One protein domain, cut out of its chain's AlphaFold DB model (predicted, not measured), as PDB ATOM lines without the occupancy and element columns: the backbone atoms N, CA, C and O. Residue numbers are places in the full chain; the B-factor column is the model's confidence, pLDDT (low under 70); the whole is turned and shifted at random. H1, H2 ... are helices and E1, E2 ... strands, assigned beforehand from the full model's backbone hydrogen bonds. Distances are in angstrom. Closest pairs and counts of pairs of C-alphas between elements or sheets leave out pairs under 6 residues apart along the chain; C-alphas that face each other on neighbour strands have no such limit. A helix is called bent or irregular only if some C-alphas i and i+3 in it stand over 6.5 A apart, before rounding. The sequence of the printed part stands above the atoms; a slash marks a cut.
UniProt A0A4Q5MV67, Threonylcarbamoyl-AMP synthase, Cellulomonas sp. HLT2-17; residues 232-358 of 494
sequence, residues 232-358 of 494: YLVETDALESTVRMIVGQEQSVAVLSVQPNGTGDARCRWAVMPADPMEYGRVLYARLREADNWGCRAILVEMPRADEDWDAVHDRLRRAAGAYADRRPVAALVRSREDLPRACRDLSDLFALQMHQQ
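AT A GLANCE: This is residues 232 to 358 of the 494 residues of the protein "Threonylcarbamoyl-AMP synthase" of Cellulomonas sp. HLT2-17 (UniProt A0A4Q5MV67). A parallel sheet of four short strands makes the middle layer, with H2 and H3 side by side over one face and H1 over the other; H4 lies away from the sheet, after a long link. The printed part has 127 residues, with four named helices and four named strands in the order E1 H1 E2 E3 H2 E4 H3 H4; the sheet runs E1 E4 E2 E3, and the class is mixed, helices and strands. The whole is compact, with a radius of gyration of the C-alphas of 14.5 A and spans of 34 by 34 by 26 A.

IN THESE COORDINATES: Find C-alpha 232 at (171.128, 168.893, 184.870), where E1, residues 232 to 234, begins. The sheet's other strands are E4, residues 298 to 302, E2, 253 to 257, and E3, 268 to 272. H1 is residues 236 to 248, 19.4 A; H2, 277 to 292, 21.7 A; H3, 308 to 322, 20.8 A. These three are irregular: C-alphas 237 and 240 are 7.3 A apart, 282 and 285 7.6 A, 309 and 312 7.4 A. H4, residues 340 to 357, 26.3 A, ends at (184.381, 175.471, 173.368).

HOW THE PARTS SIT: Within hydrogen-bond range are N 234 and O 301 of E1 and E4, 2.9 A, N 300 and O 254 of E4 and E2, 2.8 A, and N 271 and O 255 of E2 and E3, 2.8 A. E1, H1, E2 and E3, H2, E4 are split strand-helix-strand units, another strand between the two in the sheet, with right-handed crossovers. H1's height over the sheet is 8.8 A; C-alphas 236 and 302 of H1 and E4 are closest, 5.9 A. On the opposite face, H2 has C-alphas 254 and 291 closest to E2, 5.9 A. H3, on the same face as H2, comes closest to E1 at C-alphas 232 and 321, 5.6 A. H2 touches H3 with residues 277 to 281 alone, C-alphas 277 and 310 closest at 5.7 A, at a shallow tilt of 18 degrees. H1 and H4 are close but not clearly touching, C-alphas 238 and 342 closest at 7.9 A. Every O i to N i+4 pair is within hydrogen-bond range in H4, against 7 of 9 in H1, 10 of 12 in H2 and 9 of 11 in H3.

THE WHOLE: The C-alphas farthest apart, of Gly 264 and Gln 358, are 42.4 A apart. The printed part has no cut; the link from H3 to H4 is long, 17 residues. Confidence is low at 44 residues, among them 322 to 358; H4 has a mean pLDDT of 39.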
ATOM      1  N   TYR A 232     170.298 168.011 184.052       79.94
ATOM      2  CA  TYR A 232     171.128 168.893 184.870       79.94
ATOM      3  C   TYR A 232     171.635 168.167 186.111       79.94
ATOM      4  O   TYR A 232     170.876 167.467 186.782       79.94
ATOM      5  N   LEU A 233     172.916 168.361 186.419       80.00
ATOM      6  CA  LEU A 233     173.509 167.919 187.678       80.00
ATOM      7  C   LEU A 233     173.311 169.022 188.711       80.00
ATOM      8  O   LEU A 233     173.529 170.193 188.399       80.00
ATOM      9  N   VAL A 234     172.864 168.653 189.907       78.62
ATOM     10  CA  VAL A 234     172.508 169.605 190.959       78.62
ATOM     11  C   VAL A 234     173.130 169.158 192.272       78.62
ATOM     12  O   VAL A 234     172.982 168.003 192.665       78.62
ATOM     13  N   GLU A 235     173.808 170.072 192.958       77.19
ATOM     14  CA  GLU A 235     174.336 169.819 194.299       77.19
ATOM     15  C   GLU A 235     173.205 169.511 195.294       77.19
ATOM     16  O   GLU A 235     172.096 170.045 195.184       77.19
ATOM     17  N   THR A 236     173.480 168.666 196.290       78.75
ATOM     18  CA  THR A 236     172.484 168.246 197.290       78.75
ATOM     19  C   THR A 236     171.804 169.437 197.980       78.75
ATOM     20  O   THR A 236     170.587 169.435 198.154       78.75
ATOM     21  N   ASP A 237     172.562 170.483 198.331       74.56
ATOM     22  CA  ASP A 237     172.055 171.695 198.997       74.56
ATOM     23  C   ASP A 237     171.164 172.567 198.088       74.56
ATOM     24  O   ASP A 237     170.338 173.357 198.552       74.56
ATOM     25  N   ALA A 238     171.301 172.405 196.776       71.56
ATOM     26  CA  ALA A 238     170.597 173.156 195.753       71.56
ATOM     27  C   ALA A 238     169.349 172.442 195.230       71.56
ATOM     28  O   ALA A 238     168.489 173.086 194.618       71.56
ATOM     29  N   LEU A 239     169.224 171.134 195.467       77.00
ATOM     30  CA  LEU A 239     168.215 170.289 194.833       77.00
ATOM     31  C   LEU A 239     166.787 170.768 195.112       77.00
ATOM     32  O   LEU A 239     166.028 171.033 194.178       77.00
ATOM     33  N   GLU A 240     166.426 170.954 196.384       80.38
ATOM     34  CA  GLU A 240     165.075 171.390 196.754       80.38
ATOM     35  C   GLU A 240     164.714 172.760 196.173       80.38
ATOM     36  O   GLU A 240     163.608 172.954 195.661       80.38
ATOM     37  N   SER A 241     165.638 173.722 196.253       70.75
ATOM     38  CA  SER A 241     165.401 175.077 195.748       70.75
ATOM     39  C   SER A 241     165.234 175.092 194.225       70.75
ATOM     40  O   SER A 241     164.343 175.775 193.714       70.75
ATOM     41  N   THR A 242     165.998 174.257 193.513       73.25
ATOM     42  CA  THR A 242     165.899 174.074 192.058       73.25
ATOM     43  C   THR A 242     164.568 173.434 191.660       73.25
ATOM     44  O   THR A 242     163.895 173.928 190.753       73.25
ATOM     45  N   VAL A 243     164.128 172.392 192.374       76.88
ATOM     46  CA  VAL A 243     162.812 171.766 192.153       76.88
ATOM     47  C   VAL A 243     161.690 172.789 192.337       76.88
ATOM     48  O   VAL A 243     160.851 172.941 191.449       76.88
ATOM     49  N   ARG A 244     161.690 173.541 193.449       75.38
ATOM     50  CA  ARG A 244     160.665 174.568 193.727       75.38
ATOM     51  C   ARG A 244     160.640 175.662 192.660       75.38
ATOM     52  O   ARG A 244     159.563 176.142 192.319       75.38
ATOM     53  N   MET A 245     161.798 176.046 192.123       67.94
ATOM     54  CA  MET A 245     161.890 177.029 191.043       67.94
ATOM     55  C   MET A 245     161.206 176.539 189.760       67.94
ATOM     56  O   MET A 245     160.381 177.264 189.211       67.94
ATOM     57  N   ILE A 246     161.511 175.321 189.299       70.19
ATOM     58  CA  ILE A 246     160.931 174.763 188.061       70.19
ATOM     59  C   ILE A 246     159.420 174.564 188.218       70.19
ATOM     60  O   ILE A 246     158.631 174.983 187.372       70.19
ATOM     61  N   VAL A 247     159.007 173.994 189.348       74.25
ATOM     62  CA  VAL A 247     157.593 173.781 189.680       74.25
ATOM     63  C   VAL A 247     156.830 175.109 189.790       74.25
ATOM     64  O   VAL A 247     155.699 175.211 189.314       74.25
ATOM     65  N   GLY A 248     157.447 176.151 190.358       67.75
ATOM     66  CA  GLY A 248     156.878 177.500 190.449       67.75
ATOM     67  C   GLY A 248     156.660 178.186 189.096       67.75
ATOM     68  O   GLY A 248     155.841 179.094 189.005       67.75
ATOM     69  N   GLN A 249     157.335 177.725 188.039       67.62
ATOM     70  CA  GLN A 249     157.107 178.143 186.648       67.62
ATOM     71  C   GLN A 249     156.058 177.277 185.928       67.62
ATOM     72  O   GLN A 249     155.968 177.305 184.703       67.62
ATOM     73  N   GLU A 250     155.302 176.471 186.675       73.88
ATOM     74  CA  GLU A 250     154.326 175.507 186.160       73.88
ATOM     75  C   GLU A 250     154.916 174.415 185.256       73.88
ATOM     76  O   GLU A 250     154.213 173.804 184.453       73.88
ATOM     77  N   GLN A 251     156.206 174.115 185.417       75.56
ATOM     78  CA  GLN A 251     156.904 173.104 184.627       75.56
ATOM     79  C   GLN A 251     157.040 171.784 185.393       75.56
ATOM     80  O   GLN A 251     157.178 171.759 186.617       75.56
ATOM     81  N   SER A 252     157.011 170.671 184.658       88.25
ATOM     82  CA  SER A 252     157.230 169.331 185.204       88.25
ATOM     83  C   SER A 252     158.716 168.987 185.283       88.25
ATOM     84  O   SER A 252     159.495 169.331 184.391       88.25
ATOM     85  N   VAL A 253     159.116 168.265 186.327       88.25
ATOM     86  CA  VAL A 253     160.518 167.907 186.575       88.25
ATOM     87  C   VAL A 253     160.648 166.468 187.063       88.25
ATOM     88  O   VAL A 253     159.868 166.009 187.897       88.25
ATOM     89  N   ALA A 254     161.631 165.756 186.521       94.31
ATOM     90  CA  ALA A 254     162.072 164.457 186.998       94.31
ATOM     91  C   ALA A 254     163.276 164.652 187.924       94.31
ATOM     92  O   ALA A 254     164.162 165.440 187.607       94.31
ATOM     93  N   VAL A 255     163.331 163.938 189.043       93.25
ATOM     94  CA  VAL A 255     164.425 164.023 190.014       93.25
ATOM     95  C   VAL A 255     164.988 162.632 190.274       93.25
ATOM     96  O   VAL A 255     164.252 161.727 190.665       93.25
ATOM     97  N   LEU A 256     166.293 162.471 190.067       95.00
ATOM     98  CA  LEU A 256     167.069 161.292 190.437       95.00
ATOM     99  C   LEU A 256     167.961 161.663 191.623       95.00
ATOM    100  O   LEU A 256     168.872 162.473 191.477       95.00
ATOM    101  N   SER A 257     167.692 161.106 192.799       92.69
ATOM    102  CA  SER A 257     168.376 161.495 194.040       92.69
ATOM    103  C   SER A 257     168.535 160.303 194.972       92.69
ATOM    104  O   SER A 257     167.702 159.397 194.963       92.69
ATOM    105  N   VAL A 258     169.607 160.289 195.769       89.69
ATOM    106  CA  VAL A 258     169.808 159.250 196.795       89.69
ATOM    107  C   VAL A 258     168.873 159.437 197.986       89.69
ATOM    108  O   VAL A 258     168.613 158.495 198.734       89.69
ATOM    109  N   GLN A 259     168.338 160.647 198.158       82.12
ATOM    110  CA  GLN A 259     167.389 160.953 199.210       82.12
ATOM    111  C   GLN A 259     165.978 160.552 198.768       82.12
ATOM    112  O   GLN A 259     165.539 160.902 197.664       82.12
ATOM    113  N   PRO A 260     165.235 159.809 199.606       72.69
ATOM    114  CA  PRO A 260     163.829 159.605 199.355       72.69
ATOM    115  C   PRO A 260     163.095 160.930 199.539       72.69
ATOM    116  O   PRO A 260     163.397 161.704 200.446       72.69
ATOM    117  N   ASN A 261     162.026 161.069 198.762       67.19
ATOM    118  CA  ASN A 261     160.977 162.059 198.924       67.19
ATOM    119  C   ASN A 261     161.207 163.404 198.244       67.19
ATOM    120  O   ASN A 261     162.294 163.967 198.207       67.19
ATOM    121  N   GLY A 262     160.084 163.923 197.768       62.88
ATOM    122  CA  GLY A 262     159.974 165.232 197.188       62.88
ATOM    123  C   GLY A 262     158.851 166.041 197.745       62.88
ATOM    124  O   GLY A 262     157.944 165.484 198.342       62.88
ATOM    125  N   THR A 263     158.906 167.338 197.457       64.19
ATOM    126  CA  THR A 263     157.948 168.423 197.755       64.19
ATOM    127  C   THR A 263     156.437 168.098 197.742       64.19
ATOM    128  O   THR A 263     155.652 168.944 198.154       64.19
ATOM    129  N   GLY A 264     156.009 166.916 197.285       69.31
ATOM    130  CA  GLY A 264     154.617 166.469 197.209       69.31
ATOM    131  C   GLY A 264     153.865 167.024 196.000       69.31
ATOM    132  O   GLY A 264     152.685 166.729 195.832       69.31
ATOM    133  N   ASP A 265     154.528 167.823 195.157       82.31
ATOM    134  CA  ASP A 265     153.917 168.441 193.983       82.31
ATOM    135  C   ASP A 265     153.728 167.418 192.853       82.31
ATOM    136  O   ASP A 265     154.667 166.727 192.459       82.31
ATOM    137  N   ALA A 266     152.518 167.357 192.290       83.88
ATOM    138  CA  ALA A 266     152.159 166.431 191.215       83.88
ATOM    139  C   ALA A 266     152.963 166.635 189.912       83.88
ATOM    140  O   ALA A 266     152.996 165.742 189.064       83.88
ATOM    141  N   ARG A 267     153.610 167.795 189.736       84.75
ATOM    142  CA  ARG A 267     154.499 168.103 188.602       84.75
ATOM    143  C   ARG A 267     155.918 167.568 188.802       84.75
ATOM    144  O   ARG A 267     156.701 167.574 187.854       84.75
ATOM    145  N   CYS A 268     156.251 167.103 190.003       89.25
ATOM    146  CA  CYS A 268     157.544 166.522 190.326       89.25
ATOM    147  C   CYS A 268     157.444 164.993 190.381       89.25
ATOM    148  O   CYS A 268     156.620 164.433 191.101       89.25
ATOM    149  N   ARG A 269     158.299 164.304 189.624       92.00
ATOM    150  CA  ARG A 269     158.434 162.845 189.672       92.00
ATOM    151  C   ARG A 269     159.808 162.481 190.194       92.00
ATOM    152  O   ARG A 269     160.809 162.960 189.676       92.00
ATOM    153  N   TRP A 270     159.852 161.618 191.198       91.38
ATOM    154  CA  TRP A 270     161.086 161.258 191.886       91.38
ATOM    155  C   TRP A 270     161.404 159.782 191.672       91.38
ATOM    156  O   TRP A 270     160.534 158.929 191.849       91.38
ATOM    157  N   ALA A 271     162.658 159.475 191.353       91.94
ATOM    158  CA  ALA A 271     163.206 158.134 191.476       91.94
ATOM    159  C   ALA A 271     164.377 158.155 192.456       91.94
ATOM    160  O   ALA A 271     165.307 158.952 192.339       91.94
ATOM    161  N   VAL A 272     164.308 157.244 193.424       92.19
ATOM    162  CA  VAL A 272     165.377 157.051 194.400       92.19
ATOM    163  C   VAL A 272     166.520 156.285 193.741       92.19
ATOM    164  O   VAL A 272     166.312 155.232 193.125       92.19
ATOM    165  N   MET A 273     167.721 156.831 193.886       95.88
ATOM    166  CA  MET A 273     168.980 156.247 193.452       95.88
ATOM    167  C   MET A 273     169.670 155.536 194.628       95.88
ATOM    168  O   MET A 273     169.563 155.993 195.766       95.88
ATOM    169  N   PRO A 274     170.382 154.421 194.400       95.06
ATOM    170  CA  PRO A 274     171.194 153.782 195.434       95.06
ATOM    171  C   PRO A 274     172.304 154.704 195.949       95.06
ATOM    172  O   PRO A 274     172.859 155.478 195.184       95.06
ATOM    173  N   ALA A 275     172.669 154.601 197.226       92.62
ATOM    174  CA  ALA A 275     173.791 155.364 197.787       92.62
ATOM    175  C   ALA A 275     175.165 154.704 197.554       92.62
ATOM    176  O   ALA A 275     176.186 155.325 197.827       92.62
ATOM    177  N   ASP A 276     175.185 153.453 197.093       94.12
ATOM    178  CA  ASP A 276     176.401 152.718 196.744       94.12
ATOM    179  C   ASP A 276     176.783 152.982 195.270       94.12
ATOM    180  O   ASP A 276     175.897 152.898 194.412       94.12
ATOM    181  N   PRO A 277     178.057 153.286 194.944       92.62
ATOM    182  CA  PRO A 277     178.482 153.621 193.580       92.62
ATOM    183  C   PRO A 277     178.211 152.517 192.552       92.62
ATOM    184  O   PRO A 277     177.806 152.806 191.421       92.62
ATOM    185  N   MET A 278     178.404 151.248 192.934       92.19
ATOM    186  CA  MET A 278     178.223 150.104 192.039       92.19
ATOM    187  C   MET A 278     176.741 149.885 191.739       92.19
ATOM    188  O   MET A 278     176.351 149.772 190.575       92.19
ATOM    189  N   GLU A 279     175.895 149.905 192.767       95.88
ATOM    190  CA  GLU A 279     174.443 149.830 192.598       95.88
ATOM    191  C   GLU A 279     173.887 151.046 191.846       95.88
ATOM    192  O   GLU A 279     173.002 150.891 190.999       95.88
ATOM    193  N   TYR A 280     174.418 152.247 192.097       96.69
ATOM    194  CA  TYR A 280     174.047 153.458 191.365       96.69
ATOM    195  C   TYR A 280     174.372 153.301 189.880       96.69
ATOM    196  O   TYR A 280     173.494 153.496 189.037       96.69
ATOM    197  N   GLY A 281     175.603 152.897 189.548       95.81
ATOM    198  CA  GLY A 281     176.029 152.624 188.176       95.81
ATOM    199  C   GLY A 281     175.154 151.574 187.486       95.81
ATOM    200  O   GLY A 281     174.720 151.786 186.350       95.81
ATOM    201  N   ARG A 282     174.799 150.498 188.203       96.69
ATOM    202  CA  ARG A 282     173.935 149.417 187.706       96.69
ATOM    203  C   ARG A 282     172.577 149.914 187.223       96.69
ATOM    204  O   ARG A 282     172.082 149.457 186.190       96.69
ATOM    205  N   VAL A 283     171.964 150.842 187.957       97.00
ATOM    206  CA  VAL A 283     170.611 151.335 187.652       97.00
ATOM    207  C   VAL A 283     170.586 152.663 186.897       97.00
ATOM    208  O   VAL A 283     169.532 153.005 186.358       97.00
ATOM    209  N   LEU A 284     171.708 153.387 186.804       97.25
ATOM    210  CA  LEU A 284     171.790 154.740 186.242       97.25
ATOM    211  C   LEU A 284     171.089 154.862 184.889       97.25
ATOM    212  O   LEU A 284     170.153 155.644 184.739       97.25
ATOM    213  N   TYR A 285     171.489 154.062 183.901       97.56
ATOM    214  CA  TYR A 285     170.908 154.158 182.561       97.56
ATOM    215  C   TYR A 285     169.437 153.742 182.501       97.56
ATOM    216  O   TYR A 285     168.676 154.319 181.725       97.56
ATOM    217  N   ALA A 286     169.015 152.781 183.327       96.75
ATOM    218  CA  ALA A 286     167.608 152.400 183.409       96.75
ATOM    219  C   ALA A 286     166.760 153.546 183.984       96.75
ATOM    220  O   ALA A 286     165.715 153.868 183.425       96.75
ATOM    221  N   ARG A 287     167.245 154.217 185.040       96.94
ATOM    222  CA  ARG A 287     166.575 155.370 185.661       96.94
ATOM    223  C   ARG A 287     166.562 156.599 184.767       96.94
ATOM    224  O   ARG A 287     165.543 157.275 184.699       96.94
ATOM    225  N   LEU A 288     167.640 156.854 184.026       96.88
ATOM    226  CA  LEU A 288     167.662 157.918 183.024       96.88
ATOM    227  C   LEU A 288     166.622 157.675 181.930       96.88
ATOM    228  O   LEU A 288     165.869 158.585 181.612       96.88
ATOM    229  N   ARG A 289     166.530 156.450 181.396       95.56
ATOM    230  CA  ARG A 289     165.516 156.093 180.387       95.56
ATOM    231  C   ARG A 289     164.091 156.165 180.934       95.56
ATOM    232  O   ARG A 289     163.189 156.592 180.225       95.56
ATOM    233  N   GLU A 290     163.878 155.745 182.176       95.62
ATOM    234  CA  GLU A 290     162.584 155.875 182.849       95.62
ATOM    235  C   GLU A 290     162.177 157.345 183.000       95.62
ATOM    236  O   GLU A 290     161.068 157.710 182.610       95.62
ATOM    237  N   ALA A 291     163.088 158.187 183.499       95.31
ATOM    238  CA  ALA A 291     162.869 159.619 183.667       95.31
ATOM    239  C   ALA A 291     162.615 160.333 182.332       95.31
ATOM    240  O   ALA A 291     161.745 161.198 182.254       95.31
ATOM    241  N   ASP A 292     163.316 159.927 181.272       94.62
ATOM    242  CA  ASP A 292     163.127 160.450 179.915       94.62
ATOM    243  C   ASP A 292     161.712 160.159 179.380       94.62
ATOM    244  O   ASP A 292     161.084 160.989 178.727       94.62
ATOM    245  N   ASN A 293     161.149 159.004 179.746       94.31
ATOM    246  CA  ASN A 293     159.798 158.598 179.356       94.31
ATOM    247  C   ASN A 293     158.684 159.233 180.203       94.31
ATOM    248  O   ASN A 293     157.502 159.030 179.917       94.31
ATOM    249  N   TRP A 294     159.008 159.984 181.256       94.06
ATOM    250  CA  TRP A 294     157.992 160.649 182.073       94.06
ATOM    251  C   TRP A 294     157.400 161.903 181.424       94.06
ATOM    252  O   TRP A 294     156.395 162.410 181.927       94.06
ATOM    253  N   GLY A 295     157.987 162.398 180.330       89.50
ATOM    254  CA  GLY A 295     157.529 163.620 179.663       89.50
ATOM    255  C   GLY A 295     157.729 164.874 180.520       89.50
ATOM    256  O   GLY A 295     156.959 165.833 180.422       89.50
ATOM    257  N   CYS A 296     158.726 164.854 181.406       89.06
ATOM    258  CA  CYS A 296     159.117 166.017 182.193       89.06
ATOM    259  C   CYS A 296     159.865 167.031 181.318       89.06
ATOM    260  O   CYS A 296     160.465 166.676 180.308       89.06
ATOM    261  N   ARG A 297     159.871 168.310 181.708       84.75
ATOM    262  CA  ARG A 297     160.642 169.337 180.990       84.75
ATOM    263  C   ARG A 297     162.148 169.236 181.243       84.75
ATOM    264  O   ARG A 297     162.935 169.673 180.406       84.75
ATOM    265  N   ALA A 298     162.537 168.697 182.392       85.06
ATOM    266  CA  ALA A 298     163.926 168.513 182.780       85.06
ATOM    267  C   ALA A 298     164.094 167.277 183.672       85.06
ATOM    268  O   ALA A 298     163.170 166.908 184.403       85.06
ATOM    269  N   ILE A 299     165.292 166.696 183.640       90.25
ATOM    270  CA  ILE A 299     165.783 165.695 184.588       90.25
ATOM    271  C   ILE A 299     166.839 166.373 185.462       90.25
ATOM    272  O   ILE A 299     167.855 166.848 184.960       90.25
ATOM    273  N   LEU A 300     166.612 166.416 186.769       88.56
ATOM    274  CA  LEU A 300     167.612 166.802 187.757       88.56
ATOM    275  C   LEU A 300     168.231 165.536 188.332       88.56
ATOM    276  O   LEU A 300     167.514 164.651 188.794       88.56
ATOM    277  N   VAL A 301     169.553 165.457 188.317       91.19
ATOM    278  CA  VAL A 301     170.297 164.395 188.988       91.19
ATOM    279  C   VAL A 301     171.077 165.021 190.130       91.19
ATOM    280  O   VAL A 301     171.889 165.917 189.905       91.19
ATOM    281  N   GLU A 302     170.820 164.562 191.351       88.44
ATOM    282  CA  GLU A 302     171.638 164.917 192.506       88.44
ATOM    283  C   GLU A 302     173.075 164.454 192.259       88.44
ATOM    284  O   GLU A 302     173.302 163.281 191.944       88.44
ATOM    285  N   MET A 303     174.032 165.374 192.381       82.56
ATOM    286  CA  MET A 303     175.444 165.066 192.213       82.56
ATOM    287  C   MET A 303     175.866 164.057 193.292       82.56
ATOM    288  O   MET A 303     175.756 164.357 194.483       82.56
ATOM    289  N   PRO A 304     176.345 162.857 192.916       83.25
ATOM    290  CA  PRO A 304     176.874 161.922 193.896       83.25
ATOM    291  C   PRO A 304     178.138 162.472 194.557       83.25
ATOM    292  O   PRO A 304     178.802 163.347 193.999       83.25
ATOM    293  N   ARG A 305     178.508 161.907 195.710       79.88
ATOM    294  CA  ARG A 305     179.708 162.309 196.462       79.88
ATOM    295  C   ARG A 305     180.968 162.290 195.590       79.88
ATOM    296  O   ARG A 305     181.077 161.491 194.662       79.88
ATOM    297  N   ALA A 306     181.903 163.184 195.890       73.56
ATOM    298  CA  ALA A 306     183.160 163.345 195.164       73.56
ATOM    299  C   ALA A 306     184.269 162.460 195.746       73.56
ATOM    300  O   ALA A 306     185.300 162.963 196.189       73.56
ATOM    301  N   ASP A 307     184.032 161.149 195.724       78.50
ATOM    302  CA  ASP A 307     184.971 160.132 196.203       78.50
ATOM    303  C   ASP A 307     185.438 159.285 194.998       78.50
ATOM    304  O   ASP A 307     184.692 159.149 194.027       78.50
ATOM    305  N   GLU A 308     186.644 158.708 195.038       74.75
ATOM    306  CA  GLU A 308     187.270 158.012 193.889       74.75
ATOM    307  C   GLU A 308     186.408 156.860 193.329       74.75
ATOM    308  O   GLU A 308     186.322 156.668 192.114       74.75
ATOM    309  N   ASP A 309     185.656 156.165 194.190       82.62
ATOM    310  CA  ASP A 309     184.734 155.089 193.796       82.62
ATOM    311  C   ASP A 309     183.586 155.567 192.875       82.62
ATOM    312  O   ASP A 309     182.940 154.764 192.194       82.62
ATOM    313  N   TRP A 310     183.322 156.878 192.820       88.44
ATOM    314  CA  TRP A 310     182.283 157.486 191.982       88.44
ATOM    315  C   TRP A 310     182.770 157.915 190.597       88.44
ATOM    316  O   TRP A 310     181.939 158.302 189.769       88.44
ATOM    317  N   ASP A 311     184.065 157.805 190.290       85.94
ATOM    318  CA  ASP A 311     184.657 158.296 189.037       85.94
ATOM    319  C   ASP A 311     183.934 157.779 187.785       85.94
ATOM    320  O   ASP A 311     183.672 158.529 186.836       85.94
ATOM    321  N   ALA A 312     183.560 156.495 187.781       88.94
ATOM    322  CA  ALA A 312     182.822 155.893 186.676       88.94
ATOM    323  C   ALA A 312     181.440 156.536 186.491       88.94
ATOM    324  O   ALA A 312     181.063 156.861 185.365       88.94
ATOM    325  N   VAL A 313     180.705 156.755 187.581       91.56
ATOM    326  CA  VAL A 313     179.381 157.389 187.567       91.56
ATOM    327  C   VAL A 313     179.494 158.858 187.163       91.56
ATOM    328  O   VAL A 313     178.763 159.309 186.279       91.56
ATOM    329  N   HIS A 314     180.433 159.595 187.755       85.56
ATOM    330  CA  HIS A 314     180.682 161.005 187.457       85.56
ATOM    331  C   HIS A 314     181.047 161.230 185.992       85.56
ATOM    332  O   HIS A 314     180.515 162.152 185.376       85.56
ATOM    333  N   ASP A 315     181.892 160.382 185.400       84.50
ATOM    334  CA  ASP A 315     182.202 160.461 183.968       84.50
ATOM    335  C   ASP A 315     180.933 160.334 183.108       84.50
ATOM    336  O   ASP A 315     180.733 161.130 182.186       84.50
ATOM    337  N   ARG A 316     180.033 159.388 183.423       90.81
ATOM    338  CA  ARG A 316     178.779 159.218 182.667       90.81
ATOM    339  C   ARG A 316     177.814 160.379 182.873       90.81
ATOM    340  O   ARG A 316     177.260 160.874 181.893       90.81
ATOM    341  N   LEU A 317     177.648 160.847 184.110       86.19
ATOM    342  CA  LEU A 317     176.775 161.972 184.449       86.19
ATOM    343  C   LEU A 317     177.230 163.279 183.791       86.19
ATOM    344  O   LEU A 317     176.421 163.962 183.164       86.19
ATOM    345  N   ARG A 318     178.529 163.604 183.862       80.94
ATOM    346  CA  ARG A 318     179.091 164.812 183.233       80.94
ATOM    347  C   ARG A 318     178.891 164.802 181.719       80.94
ATOM    348  O   ARG A 318     178.514 165.823 181.154       80.94
ATOM    349  N   ARG A 319     179.074 163.654 181.060       77.50
ATOM    350  CA  ARG A 319     178.841 163.515 179.609       77.50
ATOM    351  C   ARG A 319     177.362 163.592 179.233       77.50
ATOM    352  O   ARG A 319     177.038 164.193 178.207       77.50
ATOM    353  N   ALA A 320     176.478 163.026 180.058       79.38
ATOM    354  CA  ALA A 320     175.035 163.109 179.849       79.38
ATOM    355  C   ALA A 320     174.548 164.562 179.964       79.38
ATOM    356  O   ALA A 320     173.767 165.021 179.130       79.38
ATOM    357  N   ALA A 321     175.067 165.307 180.946       72.69
ATOM    358  CA  ALA A 321     174.775 166.725 181.148       72.69
ATOM    359  C   ALA A 321     175.458 167.636 180.112       72.69
ATOM    360  O   ALA A 321     174.918 168.681 179.755       72.69
ATOM    361  N   GLY A 322     176.622 167.238 179.587       60.59
ATOM    362  CA  GLY A 322     177.389 168.005 178.601       60.59
ATOM    363  C   GLY A 322     176.618 168.310 177.312       60.59
ATOM    364  O   GLY A 322     176.869 169.329 176.680       60.59
ATOM    365  N   ALA A 323     175.616 167.491 176.960       58.72
ATOM    366  CA  ALA A 323     174.681 167.768 175.861       58.72
ATOM    367  C   ALA A 323     173.851 169.055 176.055       58.72
ATOM    368  O   ALA A 323     173.307 169.598 175.094       58.72
ATOM    369  N   TYR A 324     173.736 169.519 177.301       53.19
ATOM    370  CA  TYR A 324     172.829 170.576 177.743       53.19
ATOM    371  C   TYR A 324     173.548 171.761 178.383       53.19
ATOM    372  O   TYR A 324     172.886 172.649 178.917       53.19
ATOM    373  N   ALA A 325     174.882 171.805 178.314       46.22
ATOM    374  CA  ALA A 325     175.692 172.869 178.900       46.22
ATOM    375  C   ALA A 325     175.232 174.278 178.479       46.22
ATOM    376  O   ALA A 325     175.126 175.158 179.329       46.22
ATOM    377  N   ASP A 326     174.846 174.450 177.210       35.56
ATOM    378  CA  ASP A 326     174.369 175.728 176.656       35.56
ATOM    379  C   ASP A 326     172.867 175.977 176.905       35.56
ATOM    380  O   ASP A 326     172.338 177.043 176.598       35.56
ATOM    381  N   ARG A 327     172.152 174.973 177.431       37.03
ATOM    382  CA  ARG A 327     170.701 174.992 177.682       37.03
ATOM    383  C   ARG A 327     170.347 175.062 179.161       37.03
ATOM    384  O   ARG A 327     169.159 175.001 179.476       37.03
ATOM    385  N   ARG A 328     171.342 175.202 180.053       36.41
ATOM    386  CA  ARG A 328     171.087 175.450 181.476       36.41
ATOM    387  C   ARG A 328     170.038 176.558 181.585       36.41
ATOM    388  O   ARG A 328     170.211 177.603 180.954       36.41
ATOM    389  N   PRO A 329     168.962 176.385 182.369       31.56
ATOM    390  CA  PRO A 329     168.244 177.541 182.861       31.56
ATOM    391  C   PRO A 329     169.254 178.310 183.715       31.56
ATOM    392  O   PRO A 329     169.494 177.960 184.867       31.56
ATOM    393  N   VAL A 330     169.934 179.296 183.125       31.59
ATOM    394  CA  VAL A 330     170.840 180.173 183.864       31.59
ATOM    395  C   VAL A 330     169.957 181.098 184.686       31.59
ATOM    396  O   VAL A 330     169.616 182.204 184.288       31.59
ATOM    397  N   ALA A 331     169.528 180.586 185.830       31.31
ATOM    398  CA  ALA A 331     168.973 181.357 186.918       31.31
ATOM    399  C   ALA A 331     169.870 181.105 188.131       31.31
ATOM    400  O   ALA A 331     169.511 180.372 189.048       31.31
ATOM    401  N   ALA A 332     171.066 181.701 188.129       32.69
ATOM    402  CA  ALA A 332     171.814 181.889 189.364       32.69
ATOM    403  C   ALA A 332     171.082 182.972 190.170       32.69
ATOM    404  O   ALA A 332     171.372 184.160 190.056       32.69
ATOM    405  N   LEU A 333     170.052 182.571 190.916       32.06
ATOM    406  CA  LEU A 333     169.311 183.483 191.778       32.06
ATOM    407  C   LEU A 333     169.992 183.537 193.148       32.06
ATOM    408  O   LEU A 333     169.907 182.591 193.931       32.06
ATOM    409  N   VAL A 334     170.654 184.653 193.447       33.12
ATOM    410  CA  VAL A 334     171.161 184.953 194.791       33.12
ATOM    411  C   VAL A 334     170.019 185.589 195.580       33.12
ATOM    412  O   VAL A 334     169.681 186.746 195.355       33.12
ATOM    413  N   ARG A 335     169.381 184.826 196.475       30.03
ATOM    414  CA  ARG A 335     168.286 185.325 197.332       30.03
ATOM    415  C   ARG A 335     168.758 185.693 198.738       30.03
ATOM    416  O   ARG A 335     168.077 186.436 199.436       30.03
ATOM    417  N   SER A 336     169.908 185.168 199.157       33.88
ATOM    418  CA  SER A 336     170.483 185.372 200.485       33.88
ATOM    419  C   SER A 336     172.013 185.251 200.463       33.88
ATOM    420  O   SER A 336     172.605 184.756 199.502       33.88
ATOM    421  N   ARG A 337     172.676 185.668 201.551       33.34
ATOM    422  CA  ARG A 337     174.140 185.564 201.710       33.34
ATOM    423  C   ARG A 337     174.645 184.110 201.716       33.34
ATOM    424  O   ARG A 337     175.819 183.883 201.433       33.34
ATOM    425  N   GLU A 338     173.778 183.148 202.021       37.94
ATOM    426  CA  GLU A 338     174.100 181.715 202.072       37.94
ATOM    427  C   GLU A 338     174.139 181.071 200.676       37.94
ATOM    428  O   GLU A 338     174.892 180.125 200.472       37.94
ATOM    429  N   ASP A 339     173.429 181.633 199.689       36.47
ATOM    430  CA  ASP A 339     173.407 181.140 198.299       36.47
ATOM    431  C   ASP A 339     174.671 181.518 197.497       36.47
ATOM    432  O   ASP A 339     174.928 180.986 196.413       36.47
ATOM    433  N   LEU A 340     175.474 182.446 198.029       38.47
ATOM    434  CA  LEU A 340     176.622 183.049 197.349       38.47
ATOM    435  C   LEU A 340     177.688 182.024 196.907       38.47
ATOM    436  O   LEU A 340     178.129 182.092 195.763       38.47
ATOM    437  N   PRO A 341     178.113 181.057 197.749       41.38
ATOM    438  CA  PRO A 341     179.125 180.078 197.356       41.38
ATOM    439  C   PRO A 341     178.671 179.166 196.213       41.38
ATOM    440  O   PRO A 341     179.498 178.779 195.389       41.38
ATOM    441  N   ARG A 342     177.374 178.838 196.148       43.53
ATOM    442  CA  ARG A 342     176.792 178.027 195.072       43.53
ATOM    443  C   ARG A 342     176.779 178.797 193.754       43.53
ATOM    444  O   ARG A 342     177.299 178.297 192.765       43.53
ATOM    445  N   ALA A 343     176.289 180.038 193.772       42.97
ATOM    446  CA  ALA A 343     176.266 180.896 192.587       42.97
ATOM    447  C   ALA A 343     177.671 181.111 191.992       42.97
ATOM    448  O   ALA A 343     177.831 181.092 190.773       42.97
ATOM    449  N   CYS A 344     178.703 181.248 192.836       41.62
ATOM    450  CA  CYS A 344     180.092 181.327 192.378       41.62
ATOM    451  C   CYS A 344     180.558 180.053 191.659       41.62
ATOM    452  O   CYS A 344     181.223 180.153 190.632       41.62
ATOM    453  N   ARG A 345     180.218 178.866 192.184       44.12
ATOM    454  CA  ARG A 345     180.596 177.580 191.571       44.12
ATOM    455  C   ARG A 345     179.898 177.364 190.231       44.12
ATOM    456  O   ARG A 345     180.564 177.048 189.252       44.12
ATOM    457  N   ASP A 346     178.596 177.632 190.168       41.84
ATOM    458  CA  ASP A 346     177.807 177.491 188.940       41.84
ATOM    459  C   ASP A 346     178.336 178.387 187.808       41.84
ATOM    460  O   ASP A 346     178.372 177.971 186.648       41.84
ATOM    461  N   LEU A 347     178.789 179.601 188.145       42.50
ATOM    462  CA  LEU A 347     179.442 180.515 187.207       42.50
ATOM    463  C   LEU A 347     180.819 179.998 186.775       42.50
ATOM    464  O   LEU A 347     181.100 179.983 185.579       42.50
ATOM    465  N   SER A 348     181.660 179.536 187.706       40.88
ATOM    466  CA  SER A 348     182.970 178.946 187.384       40.88
ATOM    467  C   SER A 348     182.861 177.738 186.447       40.88
ATOM    468  O   SER A 348     183.627 177.643 185.489       40.88
ATOM    469  N   ASP A 349     181.881 176.860 186.659       39.41
ATOM    470  CA  ASP A 349     181.645 175.697 185.798       39.41
ATOM    471  C   ASP A 349     181.146 176.098 184.404       39.41
ATOM    472  O   ASP A 349     181.510 175.480 183.399       39.41
ATOM    473  N   LEU A 350     180.330 177.152 184.323       38.59
ATOM    474  CA  LEU A 350     179.841 177.705 183.060       38.59
ATOM    475  C   LEU A 350     180.984 178.355 182.257       38.59
ATOM    476  O   LEU A 350     181.087 178.133 181.048       38.59
ATOM    477  N   PHE A 351     181.905 179.052 182.931       39.19
ATOM    478  CA  PHE A 351     183.136 179.573 182.328       39.19
ATOM    479  C   PHE A 351     184.079 178.457 181.860       39.19
ATOM    480  O   PHE A 351     184.618 178.537 180.755       39.19
ATOM    481  N   ALA A 352     184.252 177.394 182.650       37.66
ATOM    482  CA  ALA A 352     185.069 176.242 182.267       37.66
ATOM    483  C   ALA A 352     184.517 175.534 181.013       37.66
ATOM    484  O   ALA A 352     185.280 175.127 180.134       37.66
ATOM    485  N   LEU A 353     183.189 175.449 180.890       34.56
ATOM    486  CA  LEU A 353     182.504 174.923 179.707       34.56
ATOM    487  C   LEU A 353     182.698 175.806 178.463       34.56
ATOM    488  O   LEU A 353     182.989 175.276 177.390       34.56
ATOM    489  N   GLN A 354     182.615 177.134 178.590       34.06
ATOM    490  CA  GLN A 354     182.864 178.056 177.470       34.06
ATOM    491  C   GLN A 354     184.336 178.079 177.031       34.06
ATOM    492  O   GLN A 354     184.622 178.073 175.832       34.06
ATOM    493  N   MET A 355     185.276 178.025 177.978       33.59
ATOM    494  CA  MET A 355     186.712 177.898 177.691       33.59
ATOM    495  C   MET A 355     187.036 176.599 176.940       33.59
ATOM    496  O   MET A 355     187.909 176.580 176.074       33.59
ATOM    497  N   HIS A 356     186.285 175.527 177.202       33.78
ATOM    498  CA  HIS A 356     186.393 174.278 176.450       33.78
ATOM    499  C   HIS A 356     185.890 174.381 175.000       33.78
ATOM    500  O   HIS A 356     186.386 173.651 174.140       33.78
ATOM    501  N   GLN A 357     184.934 175.271 174.712       32.47
ATOM    502  CA  GLN A 357     184.381 175.471 173.368       32.47
ATOM    503  C   GLN A 357     185.212 176.445 172.508       32.47
ATOM    504  O   GLN A 357     185.155 176.372 171.280       32.47
ATOM    505  N   GLN A 358     186.025 177.315 173.117       30.56
ATOM    506  CA  GLN A 358     186.864 178.292 172.415       30.56
ATOM    507  C   GLN A 358     188.359 178.077 172.700       30.56
ATOM    508  O   GLN A 358     188.994 178.796 173.466       30.56
TER     509      GLN A 358